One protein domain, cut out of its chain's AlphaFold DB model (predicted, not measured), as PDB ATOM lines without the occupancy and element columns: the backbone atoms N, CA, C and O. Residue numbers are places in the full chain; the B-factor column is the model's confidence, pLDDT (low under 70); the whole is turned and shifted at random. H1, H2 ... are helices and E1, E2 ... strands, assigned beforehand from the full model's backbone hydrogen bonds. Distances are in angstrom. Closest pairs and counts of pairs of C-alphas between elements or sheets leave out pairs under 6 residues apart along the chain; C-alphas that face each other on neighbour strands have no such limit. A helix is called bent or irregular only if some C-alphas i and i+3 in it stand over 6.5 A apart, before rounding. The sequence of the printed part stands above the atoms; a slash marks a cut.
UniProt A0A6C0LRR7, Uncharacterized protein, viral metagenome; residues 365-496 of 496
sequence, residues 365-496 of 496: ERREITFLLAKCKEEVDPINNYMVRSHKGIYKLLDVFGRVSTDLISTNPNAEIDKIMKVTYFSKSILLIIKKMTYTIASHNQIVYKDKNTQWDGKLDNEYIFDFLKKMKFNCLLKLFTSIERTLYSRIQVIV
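What this domain is: This is residues 365 to 496 of the 496 residues of an uncharacterized protein of viral metagenome (UniProt A0A6C0LRR7). The long helix H4 makes the core, running between H1 and H6 and crossing both at a steep angle, while H5 and H6 form a helical hairpin and the short H2 packs on H4 and H6. Two small strand hairpins lie far from each other: E1 and E2 at one end of the longest axis, E3 and E4 toward the other end, with E3 packed on H6. The printed part has 132 residues with six named helices and four named strands, in the order H1 E1 E2 H2 E3 E4 H3 H4 H5 H6; it is mostly helix, and each two-stranded sheet is antiparallel. It is compact, with a radius of gyration of the C-alphas of 14.8 A, and only just elongated, spanning 43 by 28 by 24 A.

How they stand to each other: H1, residues 372 to 383, touches the hub H4, residues 424 to 445, through residues 429 to 439 of H4 alone, at a steep tilt of 55 degrees; the closest C-alphas, of Val 380 and Lys 436, are 6.0 A apart. E1, residues 387 to 390, and E2, residues 393 to 396, form a hairpin, with N 388 and O 395 2.8 A apart, within hydrogen-bond range. H2, residues 397 to 404, touches H4, the closest C-alphas being those of Phe 401 and Lys 435, 6.1 A apart. E3, residues 409 to 411, and E4, residues 414 to 416, form a hairpin, with N 410 and O 415 2.9 A apart, within range. H3, residues 417 to 421, and H4 touch only at the corner, with the C-alphas of Met 421 and Ser 427 closest at 4.2 A. H5, residues 463 to 472, and H6, residues 475 to 495, form a helical hairpin at a shallow tilt of 18 degrees, opposite ways; Leu 469 and Leu 478 have the closest C-alphas, 5.6 A. H6 touches H4 at a steep tilt of 51 degrees, the same way, with the C-alphas of Met 437 and Glu 485 closest at 6.2 A. Each O i to N i+4 pair is within hydrogen-bond range in H2, H3 and H5, against 6 of 8 in H1, 16 of 18 in H4 and 16 of 17 in H6.

Where its parts are: H1 begins at C-alpha 372, (53.138, 5.010, -34.062), and measures 17.9 A. H4 measures 32.1 A, H5 14.0 A and H6 30.7 A, ending at C-alpha 495, (35.809, -14.557, -23.555). H1 is only just irregular, C-alphas 379 and 382 being 6.7 A apart; H4 is irregular, with 7.5 A between C-alphas 425 and 428.

The domain as a whole: The C-alphas farthest apart, of Arg 367 and His 391, are 44.3 A apart. The printed part has no cut, and the link from H4 to H5, residues 446 to 462, is long. Its residues 448 to 449 pair antiparallel with residues 387 to 388 of E1. The mean pLDDT of the printed part is 95.0, and no printed residue is under 70.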
ATOM      1  N   GLU A 365      60.251   6.715 -30.953       97.75
ATOM      2  CA  GLU A 365      58.924   7.151 -30.501       97.75
ATOM      3  C   GLU A 365      58.991   8.186 -29.373       97.75
ATOM      4  O   GLU A 365      58.292   9.193 -29.410       97.75
ATOM      5  N   ARG A 366      59.846   7.977 -28.363       95.50
ATOM      6  CA  ARG A 366      59.961   8.896 -27.215       95.50
ATOM      7  C   ARG A 366      60.593  10.235 -27.581       95.50
ATOM      8  O   ARG A 366      60.434  11.196 -26.835       95.50
ATOM      9  N   ARG A 367      61.334  10.284 -28.690       95.25
ATOM     10  CA  ARG A 367      61.944  11.501 -29.240       95.25
ATOM     11  C   ARG A 367      61.152  12.080 -30.407       95.25
ATOM     12  O   ARG A 367      61.678  12.938 -31.102       95.25
ATOM     13  N   GLU A 368      59.922  11.607 -30.623       96.00
ATOM     14  CA  GLU A 368      58.997  12.146 -31.630       96.00
ATOM     15  C   GLU A 368      59.578  12.138 -33.059       96.00
ATOM     16  O   GLU A 368      59.220  12.942 -33.916       96.00
ATOM     17  N   ILE A 369      60.471  11.186 -33.340       97.56
ATOM     18  CA  ILE A 369      60.993  10.928 -34.688       97.56
ATOM     19  C   ILE A 369      59.975  10.108 -35.485       97.56
ATOM     20  O   ILE A 369      59.857  10.239 -36.708       97.56
ATOM     21  N   THR A 370      59.238   9.248 -34.782       97.31
ATOM     22  CA  THR A 370      58.103   8.479 -35.291       97.31
ATOM     23  C   THR A 370      56.909   8.603 -34.344       97.31
ATOM     24  O   THR A 370      57.059   9.001 -33.192       97.31
ATOM     25  N   PHE A 371      55.709   8.300 -34.849       97.44
ATOM     26  CA  PHE A 371      54.442   8.626 -34.179       97.44
ATOM     27  C   PHE A 371      53.477   7.434 -34.093       97.44
ATOM     28  O   PHE A 371      52.257   7.617 -34.051       97.44
ATOM     29  N   LEU A 372      53.991   6.199 -34.104       98.25
ATOM     30  CA  LEU A 372      53.138   5.010 -34.062       98.25
ATOM     31  C   LEU A 372      52.325   4.954 -32.761       98.25
ATOM     32  O   LEU A 372      51.115   4.729 -32.793       98.25
ATOM     33  N   LEU A 373      52.983   5.167 -31.622       98.31
ATOM     34  CA  LEU A 373      52.370   5.133 -30.297       98.31
ATOM     35  C   LEU A 373      51.382   6.284 -30.117       98.31
ATOM     36  O   LEU A 373      50.319   6.070 -29.539       98.31
ATOM     37  N   ALA A 374      51.685   7.472 -30.647       98.06
ATOM     38  CA  ALA A 374      50.759   8.603 -30.626       98.06
ATOM     39  C   ALA A 374      49.443   8.251 -31.340       98.06
ATOM     40  O   ALA A 374      48.373   8.390 -30.747       98.06
ATOM     41  N   LYS A 375      49.529   7.674 -32.547       97.88
ATOM     42  CA  LYS A 375      48.356   7.203 -33.297       97.88
ATOM     43  C   LYS A 375      47.601   6.088 -32.565       97.88
ATOM     44  O   LYS A 375      46.382   6.147 -32.445       97.88
ATOM     45  N   CYS A 376      48.307   5.089 -32.023       98.38
ATOM     46  CA  CYS A 376      47.673   4.037 -31.219       98.38
ATOM     47  C   CYS A 376      46.888   4.627 -30.042       98.38
ATOM     48  O   CYS A 376      45.773   4.188 -29.774       98.38
ATOM     49  N   LYS A 377      47.461   5.617 -29.348       97.75
ATOM     50  CA  LYS A 377      46.838   6.281 -28.202       97.75
ATOM     51  C   LYS A 377      45.570   7.034 -28.590       97.75
ATOM     52  O   LYS A 377      44.548   6.857 -27.930       97.75
ATOM     53  N   GLU A 378      45.641   7.828 -29.655       97.56
ATOM     54  CA  GLU A 378      44.514   8.604 -30.184       97.56
ATOM     55  C   GLU A 378      43.305   7.716 -30.503       97.56
ATOM     56  O   GLU A 378      42.174   8.073 -30.182       97.56
ATOM     57  N   GLU A 379      43.539   6.527 -31.062       96.69
ATOM     58  CA  GLU A 379      42.462   5.604 -31.426       96.69
ATOM     59  C   GLU A 379      41.879   4.835 -30.227       96.69
ATOM     60  O   GLU A 379      40.670   4.592 -30.186       96.69
ATOM     61  N   VAL A 380      42.702   4.426 -29.250       97.00
ATOM     62  CA  VAL A 380      42.230   3.561 -28.149       97.00
ATOM     63  C   VAL A 380      41.656   4.329 -26.965       97.00
ATOM     64  O   VAL A 380      40.705   3.858 -26.339       97.00
ATOM     65  N   ASP A 381      42.215   5.492 -26.622       96.50
ATOM     66  CA  ASP A 381      41.833   6.197 -25.398       96.50
ATOM     67  C   ASP A 381      40.360   6.644 -25.372       96.50
ATOM     68  O   ASP A 381      39.706   6.418 -24.344       96.50
ATOM     69  N   PRO A 382      39.782   7.170 -26.471       97.12
ATOM     70  CA  PRO A 382      38.372   7.562 -26.516       97.12
ATOM     71  C   PRO A 382      37.387   6.404 -26.325       97.12
ATOM     72  O   PRO A 382      36.246   6.629 -25.919       97.12
ATOM     73  N   ILE A 383      37.807   5.167 -26.612       96.69
ATOM     74  CA  ILE A 383      36.916   3.999 -26.649       96.69
ATOM     75  C   ILE A 383      37.127   3.023 -25.485       96.69
ATOM     76  O   ILE A 383      36.445   2.007 -25.409       96.69
ATOM     77  N   ASN A 384      38.007   3.330 -24.525       95.88
ATOM     78  CA  ASN A 384      38.308   2.465 -23.371       95.88
ATOM     79  C   ASN A 384      37.069   1.936 -22.630       95.88
ATOM     80  O   ASN A 384      37.043   0.792 -22.169       95.88
ATOM     81  N   ASN A 385      36.057   2.795 -22.492       96.69
ATOM     82  CA  ASN A 385      34.822   2.504 -21.766       96.69
ATOM     83  C   ASN A 385      33.696   1.962 -22.656       96.69
ATOM     84  O   ASN A 385      32.610   1.701 -22.138       96.69
ATOM     85  N   TYR A 386      33.932   1.792 -23.960       97.31
ATOM     86  CA  TYR A 386      32.944   1.180 -24.844       97.31
ATOM     87  C   TYR A 386      32.770  -0.286 -24.457       97.31
ATOM     88  O   TYR A 386      33.681  -0.914 -23.919       97.31
ATOM     89  N   MET A 387      31.579  -0.821 -24.685       95.94
ATOM     90  CA  MET A 387      31.154  -2.109 -24.157       95.94
ATOM     91  C   MET A 387      30.979  -3.132 -25.267       95.94
ATOM     92  O   MET A 387      30.423  -2.828 -26.317       95.94
ATOM     93  N   VAL A 388      31.369  -4.366 -24.988       93.44
ATOM     94  CA  VAL A 388      31.057  -5.535 -25.800       93.44
ATOM     95  C   VAL A 388      30.078  -6.404 -25.025       93.44
ATOM     96  O   VAL A 388      30.239  -6.613 -23.819       93.44
ATOM     97  N   ARG A 389      29.036  -6.881 -25.704       87.88
ATOM     98  CA  ARG A 389      28.034  -7.773 -25.111       87.88
ATOM     99  C   ARG A 389      28.302  -9.193 -25.572       87.88
ATOM    100  O   ARG A 389      28.285  -9.442 -26.772       87.88
ATOM    101  N   SER A 390      28.492 -10.103 -24.626       82.62
ATOM    102  CA  SER A 390      28.513 -11.536 -24.894       82.62
ATOM    103  C   SER A 390      27.443 -12.262 -24.094       82.62
ATOM    104  O   SER A 390      26.815 -11.714 -23.187       82.62
ATOM    105  N   HIS A 391      27.278 -13.546 -24.397       79.00
ATOM    106  CA  HIS A 391      26.445 -14.465 -23.626       79.00
ATOM    107  C   HIS A 391      26.861 -14.567 -22.143       79.00
ATOM    108  O   HIS A 391      26.048 -14.959 -21.310       79.00
ATOM    109  N   LYS A 392      28.105 -14.192 -21.793       80.31
ATOM    110  CA  LYS A 392      28.648 -14.217 -20.421       80.31
ATOM    111  C   LYS A 392      28.519 -12.879 -19.681       80.31
ATOM    112  O   LYS A 392      28.844 -12.814 -18.495       80.31
ATOM    113  N   GLY A 393      28.072 -11.812 -20.348       87.06
ATOM    114  CA  GLY A 393      27.845 -10.507 -19.731       87.06
ATOM    115  C   GLY A 393      28.243  -9.320 -20.608       87.06
ATOM    116  O   GLY A 393      28.481  -9.440 -21.808       87.06
ATOM    117  N   ILE A 394      28.296  -8.145 -19.981       90.94
ATOM    118  CA  ILE A 394      28.725  -6.895 -20.612       90.94
ATOM    119  C   ILE A 394      30.117  -6.562 -20.086       90.94
ATOM    120  O   ILE A 394      30.306  -6.449 -18.876       90.94
ATOM    121  N   TYR A 395      31.074  -6.386 -20.991       93.50
ATOM    122  CA  TYR A 395      32.461  -6.069 -20.651       93.50
ATOM    123  C   TYR A 395      32.866  -4.759 -21.308       93.50
ATOM    124  O   TYR A 395      32.594  -4.565 -22.493       93.50
ATOM    125  N   LYS A 396      33.542  -3.862 -20.585       95.56
ATOM    126  CA  LYS A 396      34.204  -2.731 -21.247       95.56
ATOM    127  C   LYS A 396      35.393  -3.247 -22.053       95.56
ATOM    128  O   LYS A 396      36.002  -4.252 -21.686       95.56
ATOM    129  N   LEU A 397      35.787  -2.538 -23.107       96.19
ATOM    130  CA  LEU A 397      36.979  -2.875 -23.884       96.19
ATOM    131  C   LEU A 397      38.231  -2.933 -22.995       96.19
ATOM    132  O   LEU A 397      39.061  -3.825 -23.158       96.19
ATOM    133  N   LEU A 398      38.347  -2.042 -22.005       96.69
ATOM    134  CA  LEU A 398      39.419  -2.104 -21.008       96.69
ATOM    135  C   LEU A 398      39.408  -3.404 -20.184       96.69
ATOM    136  O   LEU A 398      40.474  -3.962 -19.935       96.69
ATOM    137  N   ASP A 399      38.228  -3.914 -19.820       95.38
ATOM    138  CA  ASP A 399      38.094  -5.174 -19.082       95.38
ATOM    139  C   ASP A 399      38.481  -6.367 -19.962       95.38
ATOM    140  O   ASP A 399      39.163  -7.284 -19.506       95.38
ATOM    141  N   VAL A 400      38.075  -6.347 -21.241       95.62
ATOM    142  CA  VAL A 400      38.485  -7.357 -22.228       95.62
ATOM    143  C   VAL A 400      40.006  -7.379 -22.337       95.62
ATOM    144  O   VAL A 400      40.600  -8.446 -22.212       95.62
ATOM    145  N   PHE A 401      40.640  -6.212 -22.492       97.06
ATOM    146  CA  PHE A 401      42.097  -6.082 -22.520       97.06
ATOM    147  C   PHE A 401      42.760  -6.683 -21.282       97.06
ATOM    148  O   PHE A 401      43.583  -7.581 -21.442       97.06
ATOM    149  N   GLY A 402      42.350  -6.272 -20.079       95.12
ATOM    150  CA  GLY A 402      42.947  -6.766 -18.835       95.12
ATOM    151  C   GLY A 402      42.857  -8.286 -18.660       95.12
ATOM    152  O   GLY A 402      43.705  -8.869 -17.994       95.12
ATOM    153  N   ARG A 403      41.867  -8.945 -19.280       93.69
ATOM    154  CA  ARG A 403      41.710 -10.408 -19.234       93.69
ATOM    155  C   ARG A 403      42.546 -11.164 -20.262       93.69
ATOM    156  O   ARG A 403      42.843 -12.331 -20.036       93.69
ATOM    157  N   VAL A 404      42.866 -10.556 -21.406       95.31
ATOM    158  CA  VAL A 404      43.582 -11.249 -22.497       95.31
ATOM    159  C   VAL A 404      45.073 -10.934 -22.544       95.31
ATOM    160  O   VAL A 404      45.810 -11.657 -23.218       95.31
ATOM    161  N   SER A 405      45.514  -9.873 -21.862       93.94
ATOM    162  CA  SER A 405      46.862  -9.313 -21.994       93.94
ATOM    163  C   SER A 405      47.918  -9.886 -21.045       93.94
ATOM    164  O   SER A 405      49.048  -9.415 -21.095       93.94
ATOM    165  N   THR A 406      47.580 -10.840 -20.174       92.94
ATOM    166  CA  THR A 406      48.532 -11.468 -19.235       92.94
ATOM    167  C   THR A 406      49.147 -12.730 -19.827       92.94
ATOM    168  O   THR A 406      48.529 -13.370 -20.677       92.94
ATOM    169  N   ASP A 407      50.345 -13.116 -19.398       93.69
ATOM    170  CA  ASP A 407      51.013 -14.363 -19.793       93.69
ATOM    171  C   ASP A 407      51.083 -14.522 -21.321       93.69
ATOM    172  O   ASP A 407      50.761 -15.568 -21.901       93.69
ATOM    173  N   LEU A 408      51.395 -13.423 -22.010       95.19
ATOM    174  CA  LEU A 408      51.518 -13.406 -23.460       95.19
ATOM    175  C   LEU A 408      52.887 -13.945 -23.872       95.19
ATOM    176  O   LEU A 408      53.928 -13.411 -23.489       95.19
ATOM    177  N   ILE A 409      52.868 -14.979 -24.710       93.75
ATOM    178  CA  ILE A 409      54.065 -15.604 -25.271       93.75
ATOM    179  C   ILE A 409      53.989 -15.501 -26.792       93.75
ATOM    180  O   ILE A 409      53.004 -15.910 -27.414       93.75
ATOM    181  N   SER A 410      55.035 -14.948 -27.395       92.56
ATOM    182  CA  SER A 410      55.269 -15.037 -28.833       92.56
ATOM    183  C   SER A 410      56.069 -16.299 -29.126       92.56
ATOM    184  O   SER A 410      57.035 -16.580 -28.426       92.56
ATOM    185  N   THR A 411      55.706 -17.039 -30.172       87.12
ATOM    186  CA  THR A 411      56.433 -18.253 -30.591       87.12
ATOM    187  C   THR A 411      57.488 -17.974 -31.660       87.12
ATOM    188  O   THR A 411      58.344 -18.815 -31.924       87.12
ATOM    189  N   ASN A 412      57.455 -16.794 -32.286       84.12
ATOM    190  CA  ASN A 412      58.407 -16.404 -33.319       84.12
ATOM    191  C   ASN A 412      58.577 -14.876 -33.348       84.12
ATOM    192  O   ASN A 412      57.730 -14.198 -33.926       84.12
ATOM    193  N   PRO A 413      59.658 -14.320 -32.777       87.19
ATOM    194  CA  PRO A 413      60.654 -14.995 -31.936       87.19
ATOM    195  C   PRO A 413      60.051 -15.465 -30.604       87.19
ATOM    196  O   PRO A 413      59.027 -14.928 -30.176       87.19
ATOM    197  N   ASN A 414      60.677 -16.462 -29.968       91.75
ATOM    198  CA  ASN A 414      60.268 -16.927 -28.645       91.75
ATOM    199  C   ASN A 414      60.527 -15.824 -27.608       91.75
ATOM    200  O   ASN A 414      61.681 -15.462 -27.371       91.75
ATOM    201  N   ALA A 415      59.462 -15.259 -27.046       94.25
ATOM    202  CA  ALA A 415      59.556 -14.167 -26.088       94.25
ATOM    203  C   ALA A 415      58.325 -14.119 -25.181       94.25
ATOM    204  O   ALA A 415      57.187 -14.106 -25.653       94.25
ATOM    205  N   GLU A 416      58.574 -14.022 -23.879       95.69
ATOM    206  CA  GLU A 416      57.552 -13.777 -22.864       95.69
ATOM    207  C   GLU A 416      57.382 -12.265 -22.688       95.69
ATOM    208  O   GLU A 416      58.284 -11.566 -22.219       95.69
ATOM    209  N   ILE A 417      56.224 -11.745 -23.085       96.50
ATOM    210  CA  ILE A 417      55.963 -10.304 -23.103       96.50
ATOM    211  C   ILE A 417      55.983  -9.727 -21.689       96.50
ATOM    212  O   ILE A 417      56.543  -8.653 -21.481       96.50
ATOM    213  N   ASP A 418      55.464 -10.458 -20.706       94.38
ATOM    214  CA  ASP A 418      55.437 -10.022 -19.309       94.38
ATOM    215  C   ASP A 418      56.852  -9.812 -18.757       94.38
ATOM    216  O   ASP A 418      57.110  -8.821 -18.073       94.38
ATOM    217  N   LYS A 419      57.805 -10.672 -19.145       95.81
ATOM    218  CA  LYS A 419      59.227 -10.514 -18.803       95.81
ATOM    219  C   LYS A 419      59.837  -9.262 -19.432       95.81
ATOM    220  O   LYS A 419      60.608  -8.569 -18.770       95.81
ATOM    221  N   ILE A 420      59.482  -8.945 -20.680       97.00
ATOM    222  CA  ILE A 420      59.927  -7.715 -21.359       97.00
ATOM    223  C   ILE A 420      59.322  -6.481 -20.678       97.00
ATOM    224  O   ILE A 420      60.024  -5.498 -20.443       97.00
ATOM    225  N   MET A 421      58.040  -6.534 -20.313       96.00
ATOM    226  CA  MET A 421      57.326  -5.429 -19.670       96.00
ATOM    227  C   MET A 421      57.798  -5.128 -18.241       96.00
ATOM    228  O   MET A 421      57.488  -4.043 -17.745       96.00
ATOM    229  N   LYS A 422      58.570  -6.014 -17.592       95.06
ATOM    230  CA  LYS A 422      59.251  -5.690 -16.323       95.06
ATOM    231  C   LYS A 422      60.252  -4.547 -16.478       95.06
ATOM    232  O   LYS A 422      60.455  -3.785 -15.537       95.06
ATOM    233  N   VAL A 423      60.854  -4.396 -17.659       95.56
ATOM    234  CA  VAL A 423      61.688  -3.234 -17.967       95.56
ATOM    235  C   VAL A 423      60.760  -2.040 -18.190       95.56
ATOM    236  O   VAL A 423      60.121  -1.900 -19.237       95.56
ATOM    237  N   THR A 424      60.685  -1.151 -17.198       93.31
ATOM    238  CA  THR A 424      59.774   0.009 -17.178       93.31
ATOM    239  C   THR A 424      59.894   0.890 -18.424       93.31
ATOM    240  O   THR A 424      58.910   1.497 -18.855       93.31
ATOM    241  N   TYR A 425      61.081   0.938 -19.037       95.00
ATOM    242  CA  TYR A 425      61.308   1.669 -20.279       95.00
ATOM    243  C   TYR A 425      60.420   1.178 -21.441       95.00
ATOM    244  O   TYR A 425      59.933   1.995 -22.225       95.00
ATOM    245  N   PHE A 426      60.120  -0.124 -21.505       96.94
ATOM    246  CA  PHE A 426      59.315  -0.744 -22.563       96.94
ATOM    247  C   PHE A 426      57.823  -0.848 -22.224       96.94
ATOM    248  O   PHE A 426      56.972  -0.750 -23.111       96.94
ATOM    249  N   SER A 427      57.508  -1.036 -20.938       95.94
ATOM    250  CA  SER A 427      56.194  -1.456 -20.434       95.94
ATOM    251  C   SER A 427      55.002  -0.691 -21.027       95.94
ATOM    252  O   SER A 427      54.141  -1.279 -21.682       95.94
ATOM    253  N   LYS A 428      54.971   0.641 -20.870       96.38
ATOM    254  CA  LYS A 428      53.834   1.476 -21.306       96.38
ATOM    255  C   LYS A 428      53.589   1.400 -22.814       96.38
ATOM    256  O   LYS A 428      52.440   1.355 -23.247       96.38
ATOM    257  N   SER A 429      54.658   1.378 -23.604       97.44
ATOM    258  CA  SER A 429      54.583   1.361 -25.064       97.44
ATOM    259  C   SER A 429      54.089   0.016 -25.591       97.44
ATOM    260  O   SER A 429      53.236  -0.023 -26.475       97.44
ATOM    261  N   ILE A 430      54.574  -1.090 -25.016       98.00
ATOM    262  CA  ILE A 430      54.110  -2.439 -25.364       98.00
ATOM    263  C   ILE A 430      52.634  -2.608 -24.995       98.00
ATOM    264  O   ILE A 430      51.846  -3.040 -25.837       98.00
ATOM    265  N   LEU A 431      52.242  -2.215 -23.777       97.44
ATOM    266  CA  LEU A 431      50.848  -2.286 -23.327       97.44
ATOM    267  C   LEU A 431      49.913  -1.522 -24.266       97.44
ATOM    268  O   LEU A 431      48.830  -2.011 -24.577       97.44
ATOM    269  N   LEU A 432      50.335  -0.354 -24.751       98.38
ATOM    270  CA  LEU A 432      49.550   0.436 -25.691       98.38
ATOM    271  C   LEU A 432      49.342  -0.280 -27.035       98.38
ATOM    272  O   LEU A 432      48.222  -0.292 -27.545       98.38
ATOM    273  N   ILE A 433      50.384  -0.910 -27.587       98.44
ATOM    274  CA  ILE A 433      50.281  -1.689 -28.834       98.44
ATOM    275  C   ILE A 433      49.354  -2.896 -28.644       98.44
ATOM    276  O   ILE A 433      48.461  -3.119 -29.461       98.44
ATOM    277  N   ILE A 434      49.511  -3.645 -27.549       98.44
ATOM    278  CA  ILE A 434      48.667  -4.812 -27.239       98.44
ATOM    279  C   ILE A 434      47.211  -4.384 -27.050       98.44
ATOM    280  O   ILE A 434      46.304  -5.010 -27.592       98.44
ATOM    281  N   LYS A 435      46.973  -3.282 -26.334       98.38
ATOM    282  CA  LYS A 435      45.638  -2.706 -26.140       98.38
ATOM    283  C   LYS A 435      44.987  -2.338 -27.469       98.38
ATOM    284  O   LYS A 435      43.835  -2.699 -27.703       98.38
ATOM    285  N   LYS A 436      45.738  -1.685 -28.356       98.31
ATOM    286  CA  LYS A 436      45.301  -1.368 -29.716       98.31
ATOM    287  C   LYS A 436      44.937  -2.629 -30.504       98.31
ATOM    288  O   LYS A 436      43.846  -2.680 -31.066       98.31
ATOM    289  N   MET A 437      45.764  -3.674 -30.463       98.56
ATOM    290  CA  MET A 437      45.458  -4.948 -31.128       98.56
ATOM    291  C   MET A 437      44.179  -5.595 -30.596       98.56
ATOM    292  O   MET A 437      43.309  -5.969 -31.382       98.56
ATOM    293  N   THR A 438      44.028  -5.661 -29.272       98.25
ATOM    294  CA  THR A 438      42.819  -6.175 -28.619       98.25
ATOM    295  C   THR A 438      41.574  -5.414 -29.071       98.25
ATOM    296  O   THR A 438      40.566  -6.034 -29.409       98.25
ATOM    297  N   TYR A 439      41.629  -4.079 -29.092       97.88
ATOM    298  CA  TYR A 439      40.473  -3.250 -29.444       97.88
ATOM    299  C   TYR A 439      40.116  -3.400 -30.920       97.88
ATOM    300  O   TYR A 439      38.936  -3.486 -31.250       97.88
ATOM    301  N   THR A 440      41.116  -3.517 -31.796       97.75
ATOM    302  CA  THR A 440      40.907  -3.839 -33.209       97.75
ATOM    303  C   THR A 440      40.183  -5.168 -33.373       97.75
ATOM    304  O   THR A 440      39.112  -5.200 -33.981       97.75
ATOM    305  N   ILE A 441      40.687  -6.242 -32.761       97.31
ATOM    306  CA  ILE A 441      40.064  -7.567 -32.843       97.31
ATOM    307  C   ILE A 441      38.625  -7.535 -32.310       97.31
ATOM    308  O   ILE A 441      37.719  -8.049 -32.969       97.31
ATOM    309  N   ALA A 442      38.396  -6.914 -31.150       95.50
ATOM    310  CA  ALA A 442      37.061  -6.789 -30.577       95.50
ATOM    311  C   ALA A 442      36.124  -5.999 -31.503       95.50
ATOM    312  O   ALA A 442      35.015  -6.451 -31.770       95.50
ATOM    313  N   SER A 443      36.584  -4.867 -32.050       95.31
ATOM    314  CA  SER A 443      35.777  -4.035 -32.946       95.31
ATOM    315  C   SER A 443      35.352  -4.773 -34.209       95.31
ATOM    316  O   SER A 443      34.247  -4.541 -34.681       95.31
ATOM    317  N   HIS A 444      36.171  -5.684 -34.744       94.75
ATOM    318  CA  HIS A 444      35.844  -6.445 -35.954       94.75
ATOM    319  C   HIS A 444      34.896  -7.607 -35.702       94.75
ATOM    320  O   HIS A 444      33.938  -7.768 -36.455       94.75
ATOM    321  N   ASN A 445      35.143  -8.383 -34.649       92.12
ATOM    322  CA  ASN A 445      34.449  -9.651 -34.423       92.12
ATOM    323  C   ASN A 445      33.188  -9.513 -33.563       92.12
ATOM    324  O   ASN A 445      32.443 -10.478 -33.429       92.12
ATOM    325  N   GLN A 446      32.961  -8.349 -32.952       91.31
ATOM    326  CA  GLN A 446      31.908  -8.154 -31.962       91.31
ATOM    327  C   GLN A 446      31.144  -6.852 -32.202       91.31
ATOM    328  O   GLN A 446      31.637  -5.923 -32.846       91.31
ATOM    329  N   ILE A 447      29.932  -6.770 -31.647       91.56
ATOM    330  CA  ILE A 447      29.165  -5.521 -31.614       91.56
ATOM    331  C   ILE A 447      29.626  -4.708 -30.407       91.56
ATOM    332  O   ILE A 447      29.494  -5.140 -29.257       91.56
ATOM    333  N   VAL A 448      30.153  -3.521 -30.681       95.00
ATOM    334  CA  VAL A 448      30.651  -2.592 -29.670       95.00
ATOM    335  C   VAL A 448      29.630  -1.480 -29.461       95.00
ATOM    336  O   VAL A 448      29.032  -0.989 -30.412       95.00
ATOM    337  N   TYR A 449      29.440  -1.054 -28.219       96.62
ATOM    338  CA  TYR A 449      28.488  -0.017 -27.841       96.62
ATOM    339  C   TYR A 449      29.195   1.129 -27.119       96.62
ATOM    340  O   TYR A 449      29.987   0.892 -26.206       96.62
ATOM    341  N   LYS A 450      28.876   2.377 -27.475       95.12
ATOM    342  CA  LYS A 450      29.357   3.567 -26.751       95.12
ATOM    343  C   LYS A 450      28.734   3.660 -25.360       95.12
ATOM    344  O   LYS A 450      29.393   4.033 -24.396       95.12
ATOM    345  N   ASP A 451      27.455   3.304 -25.279       92.06
ATOM    346  CA  ASP A 451      26.626   3.336 -24.078       92.06
ATOM    347  C   ASP A 451      25.589   2.191 -24.108       92.06
ATOM    348  O   ASP A 451      25.730   1.221 -24.850       92.06
ATOM    349  N   LYS A 452      24.556   2.229 -23.259       86.06
ATOM    350  CA  LYS A 452      23.554   1.150 -23.181       86.06
ATOM    351  C   LYS A 452      22.695   1.001 -24.445       86.06
ATOM    352  O   LYS A 452      22.088  -0.053 -24.616       86.06
ATOM    353  N   ASN A 453      22.638   2.000 -25.313       91.00
ATOM    354  CA  ASN A 453      21.704   2.050 -26.435       91.00
ATOM    355  C   ASN A 453      22.399   2.360 -27.769       91.00
ATOM    356  O   ASN A 453      21.895   1.972 -28.817       91.00
ATOM    357  N   THR A 454      23.557   3.019 -27.739       95.56
ATOM    358  CA  THR A 454      24.254   3.481 -28.939       95.56
ATOM    359  C   THR A 454      25.324   2.486 -29.369       95.56
ATOM    360  O   THR A 454      26.351   2.339 -28.698       95.56
ATOM    361  N   GLN A 455      25.115   1.828 -30.509       94.88
ATOM    362  CA  GLN A 455      26.149   1.028 -31.163       94.88
ATOM    363  C   GLN A 455      27.271   1.935 -31.695       94.88
ATOM    364  O   GLN A 455      27.043   3.068 -32.124       94.88
ATOM    365  N   TRP A 456      28.506   1.448 -31.634       96.06
ATOM    366  CA  TRP A 456      29.649   2.054 -32.292       96.06
ATOM    367  C   TRP A 456      30.017   1.239 -33.527       96.06
ATOM    368  O   TRP A 456      30.473   0.105 -33.415       96.06
ATOM    369  N   ASP A 457      29.856   1.852 -34.694       92.38
ATOM    370  CA  ASP A 457      30.137   1.208 -35.982       92.38
ATOM    371  C   ASP A 457      31.586   1.403 -36.453       92.38
ATOM    372  O   ASP A 457      31.956   0.968 -37.543       92.38
ATOM    373  N   GLY A 458      32.421   2.062 -35.644       93.06
ATOM    374  CA  GLY A 458      33.832   2.238 -35.962       93.06
ATOM    375  C   GLY A 458      34.563   0.898 -35.972       93.06
ATOM    376  O   GLY A 458      34.420   0.081 -35.062       93.06
ATOM    377  N   LYS A 459      35.369   0.682 -37.009       94.56
ATOM    378  CA  LYS A 459      36.285  -0.453 -37.113       94.56
ATOM    379  C   LYS A 459      37.700   0.086 -37.071       94.56
ATOM    380  O   LYS A 459      38.066   0.957 -37.855       94.56
ATOM    381  N   LEU A 460      38.471  -0.415 -36.121       96.25
ATOM    382  CA  LEU A 460      39.883  -0.091 -36.007       96.25
ATOM    383  C   LEU A 460      40.705  -0.962 -36.955       96.25
ATOM    384  O   LEU A 460      40.263  -2.033 -37.357       96.25
ATOM    385  N   ASP A 461      41.920  -0.531 -37.270       95.75
ATOM    386  CA  ASP A 461      42.839  -1.294 -38.115       95.75
ATOM    387  C   ASP A 461      44.239  -1.378 -37.488       95.75
ATOM    388  O   ASP A 461      44.692  -0.423 -36.855       95.75
ATOM    389  N   ASN A 462      44.897  -2.530 -37.623       97.31
ATOM    390  CA  ASN A 462      46.269  -2.769 -37.173       97.31
ATOM    391  C   ASN A 462      47.279  -2.762 -38.334       97.31
ATOM    392  O   ASN A 462      48.479  -2.776 -38.061       97.31
ATOM    393  N   GLU A 463      46.848  -2.722 -39.601       97.12
ATOM    394  CA  GLU A 463      47.739  -2.801 -40.768       97.12
ATOM    395  C   GLU A 463      48.832  -1.729 -40.709       97.12
ATOM    396  O   GLU A 463      50.012  -2.032 -40.893       97.12
ATOM    397  N   TYR A 464      48.486  -0.508 -40.284       97.25
ATOM    398  CA  TYR A 464      49.462   0.575 -40.136       97.25
ATOM    399  C   TYR A 464      50.587   0.276 -39.123       97.25
ATOM    400  O   TYR A 464      51.690   0.806 -39.275       97.25
ATOM    401  N   ILE A 465      50.344  -0.553 -38.098       98.50
ATOM    402  CA  ILE A 465      51.381  -0.994 -37.148       98.50
ATOM    403  C   ILE A 465      52.374  -1.891 -37.881       98.50
ATOM    404  O   ILE A 465      53.586  -1.677 -37.818       98.50
ATOM    405  N   PHE A 466      51.870  -2.886 -38.607       98.50
ATOM    406  CA  PHE A 466      52.706  -3.856 -39.303       98.50
ATOM    407  C   PHE A 466      53.455  -3.232 -40.483       98.50
ATOM    408  O   PHE A 466      54.648  -3.499 -40.662       98.50
ATOM    409  N   ASP A 467      52.810  -2.332 -41.220       98.38
ATOM    410  CA  ASP A 467      53.433  -1.549 -42.282       98.38
ATOM    411  C   ASP A 467      54.530  -0.636 -41.752       98.38
ATOM    412  O   ASP A 467      55.608  -0.558 -42.350       98.38
ATOM    413  N   PHE A 468      54.308   0.010 -40.605       98.31
ATOM    414  CA  PHE A 468      55.343   0.795 -39.945       98.31
ATOM    415  C   PHE A 468      56.556  -0.075 -39.597       98.31
ATOM    416  O   PHE A 468      57.678   0.252 -39.996       98.31
ATOM    417  N   LEU A 469      56.352  -1.206 -38.913       98.38
ATOM    418  CA  LEU A 469      57.443  -2.103 -38.517       98.38
ATOM    419  C   LEU A 469      58.202  -2.634 -39.744       98.38
ATOM    420  O   LEU A 469      59.438  -2.651 -39.754       98.38
ATOM    421  N   LYS A 470      57.486  -2.976 -40.820       98.12
ATOM    422  CA  LYS A 470      58.062  -3.408 -42.101       98.12
ATOM    423  C   LYS A 470      58.864  -2.296 -42.782       98.12
ATOM    424  O   LYS A 470      60.010  -2.529 -43.172       98.12
ATOM    425  N   LYS A 471      58.314  -1.081 -42.887       97.06
ATOM    426  CA  LYS A 471      58.988   0.105 -43.453       97.06
ATOM    427  C   LYS A 471      60.256   0.442 -42.670       97.06
ATOM    428  O   LYS A 471      61.303   0.731 -43.256       97.06
ATOM    429  N   MET A 472      60.187   0.340 -41.345       96.81
ATOM    430  CA  MET A 472      61.321   0.570 -40.456       96.81
ATOM    431  C   MET A 472      62.319  -0.589 -40.436       96.81
ATOM    432  O   MET A 472      63.465  -0.376 -40.043       96.81
ATOM    433  N   LYS A 473      61.963  -1.750 -40.996       96.56
ATOM    434  CA  LYS A 473      62.764  -2.983 -40.996       96.56
ATOM    435  C   LYS A 473      62.995  -3.545 -39.589       96.56
ATOM    436  O   LYS A 473      64.030  -4.162 -39.355       96.56
ATOM    437  N   PHE A 474      62.035  -3.347 -38.686       97.50
ATOM    438  CA  PHE A 474      61.980  -4.011 -37.384       97.50
ATOM    439  C   PHE A 474      61.366  -5.402 -37.559       97.50
ATOM    440  O   PHE A 474      60.187  -5.640 -37.289       97.50
ATOM    441  N   ASN A 475      62.151  -6.309 -38.141       96.69
ATOM    442  CA  ASN A 475      61.656  -7.602 -38.602       96.69
ATOM    443  C   ASN A 475      61.302  -8.525 -37.432       96.69
ATOM    444  O   ASN A 475      60.386  -9.338 -37.560       96.69
ATOM    445  N   CYS A 476      62.026  -8.433 -36.316       96.88
ATOM    446  CA  CYS A 476      61.750  -9.248 -35.139       96.88
ATOM    447  C   CYS A 476      60.545  -8.715 -34.366       96.88
ATOM    448  O   CYS A 476      59.709  -9.523 -33.969       96.88
ATOM    449  N   LEU A 477      60.386  -7.393 -34.241       97.81
ATOM    450  CA  LEU A 477      59.164  -6.812 -33.674       97.81
ATOM    451  C   LEU A 477      57.934  -7.102 -34.537       97.81
ATOM    452  O   LEU A 477      56.887  -7.441 -33.998       97.81
ATOM    453  N   LEU A 478      58.052  -7.031 -35.869       98.06
ATOM    454  CA  LEU A 478      56.966  -7.399 -36.782       98.06
ATOM    455  C   LEU A 478      56.481  -8.828 -36.512       98.06
ATOM    456  O   LEU A 478      55.284  -9.055 -36.335       98.06
ATOM    457  N   LYS A 479      57.409  -9.789 -36.444       97.50
ATOM    458  CA  LYS A 479      57.087 -11.192 -36.153       97.50
ATOM    459  C   LYS A 479      56.491 -11.364 -34.753       97.50
ATOM    460  O   LYS A 479      55.446 -12.001 -34.631       97.50
ATOM    461  N   LEU A 480      57.102 -10.733 -33.744       97.44
ATOM    462  CA  LEU A 480      56.642 -10.738 -32.355       97.44
ATOM    463  C   LEU A 480      55.177 -10.301 -32.277       97.44
ATOM    464  O   LEU A 480      54.319 -11.054 -31.831       97.44
ATOM    465  N   PHE A 481      54.872  -9.106 -32.775       97.81
ATOM    466  CA  PHE A 481      53.536  -8.530 -32.688       97.81
ATOM    467  C   PHE A 481      52.508  -9.256 -33.560       97.81
ATOM    468  O   PHE A 481      51.360  -9.383 -33.145       97.81
ATOM    469  N   THR A 482      52.914  -9.822 -34.700       97.50
ATOM    470  CA  THR A 482      52.042 -10.711 -35.492       97.50
ATOM    471  C   THR A 482      51.684 -11.976 -34.704       97.50
ATOM    472  O   THR A 482      50.541 -12.434 -34.733       97.50
ATOM    473  N   SER A 483      52.647 -12.566 -33.985       96.88
ATOM    474  CA  SER A 483      52.390 -13.725 -33.123       96.88
ATOM    475  C   SER A 483      51.453 -13.364 -31.972       96.88
ATOM    476  O   SER A 483      50.545 -14.135 -31.669       96.88
ATOM    477  N   ILE A 484      51.655 -12.202 -31.344       97.44
ATOM    478  CA  ILE A 484      50.813 -11.731 -30.240       97.44
ATOM    479  C   ILE A 484      49.380 -11.462 -30.701       97.44
ATOM    480  O   ILE A 484      48.451 -11.906 -30.032       97.44
ATOM    481  N   GLU A 485      49.180 -10.818 -31.851       97.06
ATOM    482  CA  GLU A 485      47.842 -10.571 -32.399       97.06
ATOM    483  C   GLU A 485      47.046 -11.873 -32.589       97.06
ATOM    484  O   GLU A 485      45.879 -11.945 -32.203       97.06
ATOM    485  N   ARG A 486      47.684 -12.941 -33.090       96.19
ATOM    486  CA  ARG A 486      47.047 -14.264 -33.228       96.19
ATOM    487  C   ARG A 486      46.636 -14.853 -31.880       96.19
ATOM    488  O   ARG A 486      45.531 -15.373 -31.753       96.19
ATOM    489  N   THR A 487      47.503 -14.757 -30.872       96.06
ATOM    490  CA  THR A 487      47.191 -15.219 -29.511       96.06
ATOM    491  C   THR A 487      46.022 -14.434 -28.916       96.06
ATOM    492  O   THR A 487      45.113 -15.029 -28.333       96.06
ATOM    493  N   LEU A 488      46.006 -13.109 -29.094       96.94
ATOM    494  CA  LEU A 488      44.908 -12.248 -28.653       96.94
ATOM    495  C   LEU A 488      43.595 -12.611 -29.352       96.94
ATOM    496  O   LEU A 488      42.568 -12.699 -28.684       96.94
ATOM    497  N   TYR A 489      43.629 -12.879 -30.660       96.56
ATOM    498  CA  TYR A 489      42.453 -13.273 -31.435       96.56
ATOM    499  C   TYR A 489      41.778 -14.512 -30.845       96.56
ATOM    500  O   TYR A 489      40.596 -14.465 -30.495       96.56
ATOM    501  N   SER A 490      42.549 -15.579 -30.628       95.19
ATOM    502  CA  SER A 490      42.045 -16.816 -30.028       95.19
ATOM    503  C   SER A 490      41.491 -16.601 -28.617       95.19
ATOM    504  O   SER A 490      40.454 -17.156 -28.267       95.19
ATOM    505  N   ARG A 491      42.151 -15.775 -27.791       95.00
ATOM    506  CA  ARG A 491      41.697 -15.498 -26.416       95.00
ATOM    507  C   ARG A 491      40.406 -14.681 -26.377       95.00
ATOM    508  O   ARG A 491      39.536 -14.969 -25.560       95.00
ATOM    509  N   ILE A 492      40.258 -13.695 -27.261       93.88
ATOM    510  CA  ILE A 492      39.055 -12.856 -27.324       93.88
ATOM    511  C   ILE A 492      37.833 -13.698 -27.706       93.88
ATOM    512  O   ILE A 492      36.804 -13.550 -27.054       93.88
ATOM    513  N   GLN A 493      37.959 -14.632 -28.657       89.88
ATOM    514  CA  GLN A 493      36.869 -15.546 -29.044       89.88
ATOM    515  C   GLN A 493      36.373 -16.455 -27.904       89.88
ATOM    516  O   GLN A 493      35.241 -16.928 -27.933       89.88
ATOM    517  N   VAL A 494      37.207 -16.736 -26.898       88.00
ATOM    518  CA  VAL A 494      36.816 -17.561 -25.739       88.00
ATOM    519  C   VAL A 494      36.044 -16.743 -24.695       88.00
ATOM    520  O   VAL A 494      35.189 -17.272 -23.968       88.00
ATOM    521  N   ILE A 495      36.367 -15.454 -24.576       83.06
ATOM    522  CA  ILE A 495      35.809 -14.557 -23.555       83.06
ATOM    523  C   ILE A 495      34.506 -13.914 -24.026       83.06
ATOM    524  O   ILE A 495      33.566 -13.792 -23.231       83.06
ATOM    525  N   VAL A 496      34.472 -13.489 -25.287       78.38
ATOM    526  CA  VAL A 496      33.360 -12.768 -25.903       78.38
ATOM    527  C   VAL A 496      32.666 -13.674 -26.903       78.38
ATOM    528  O   VAL A 496      31.456 -13.924 -26.693       78.38
TER     529      VAL A 496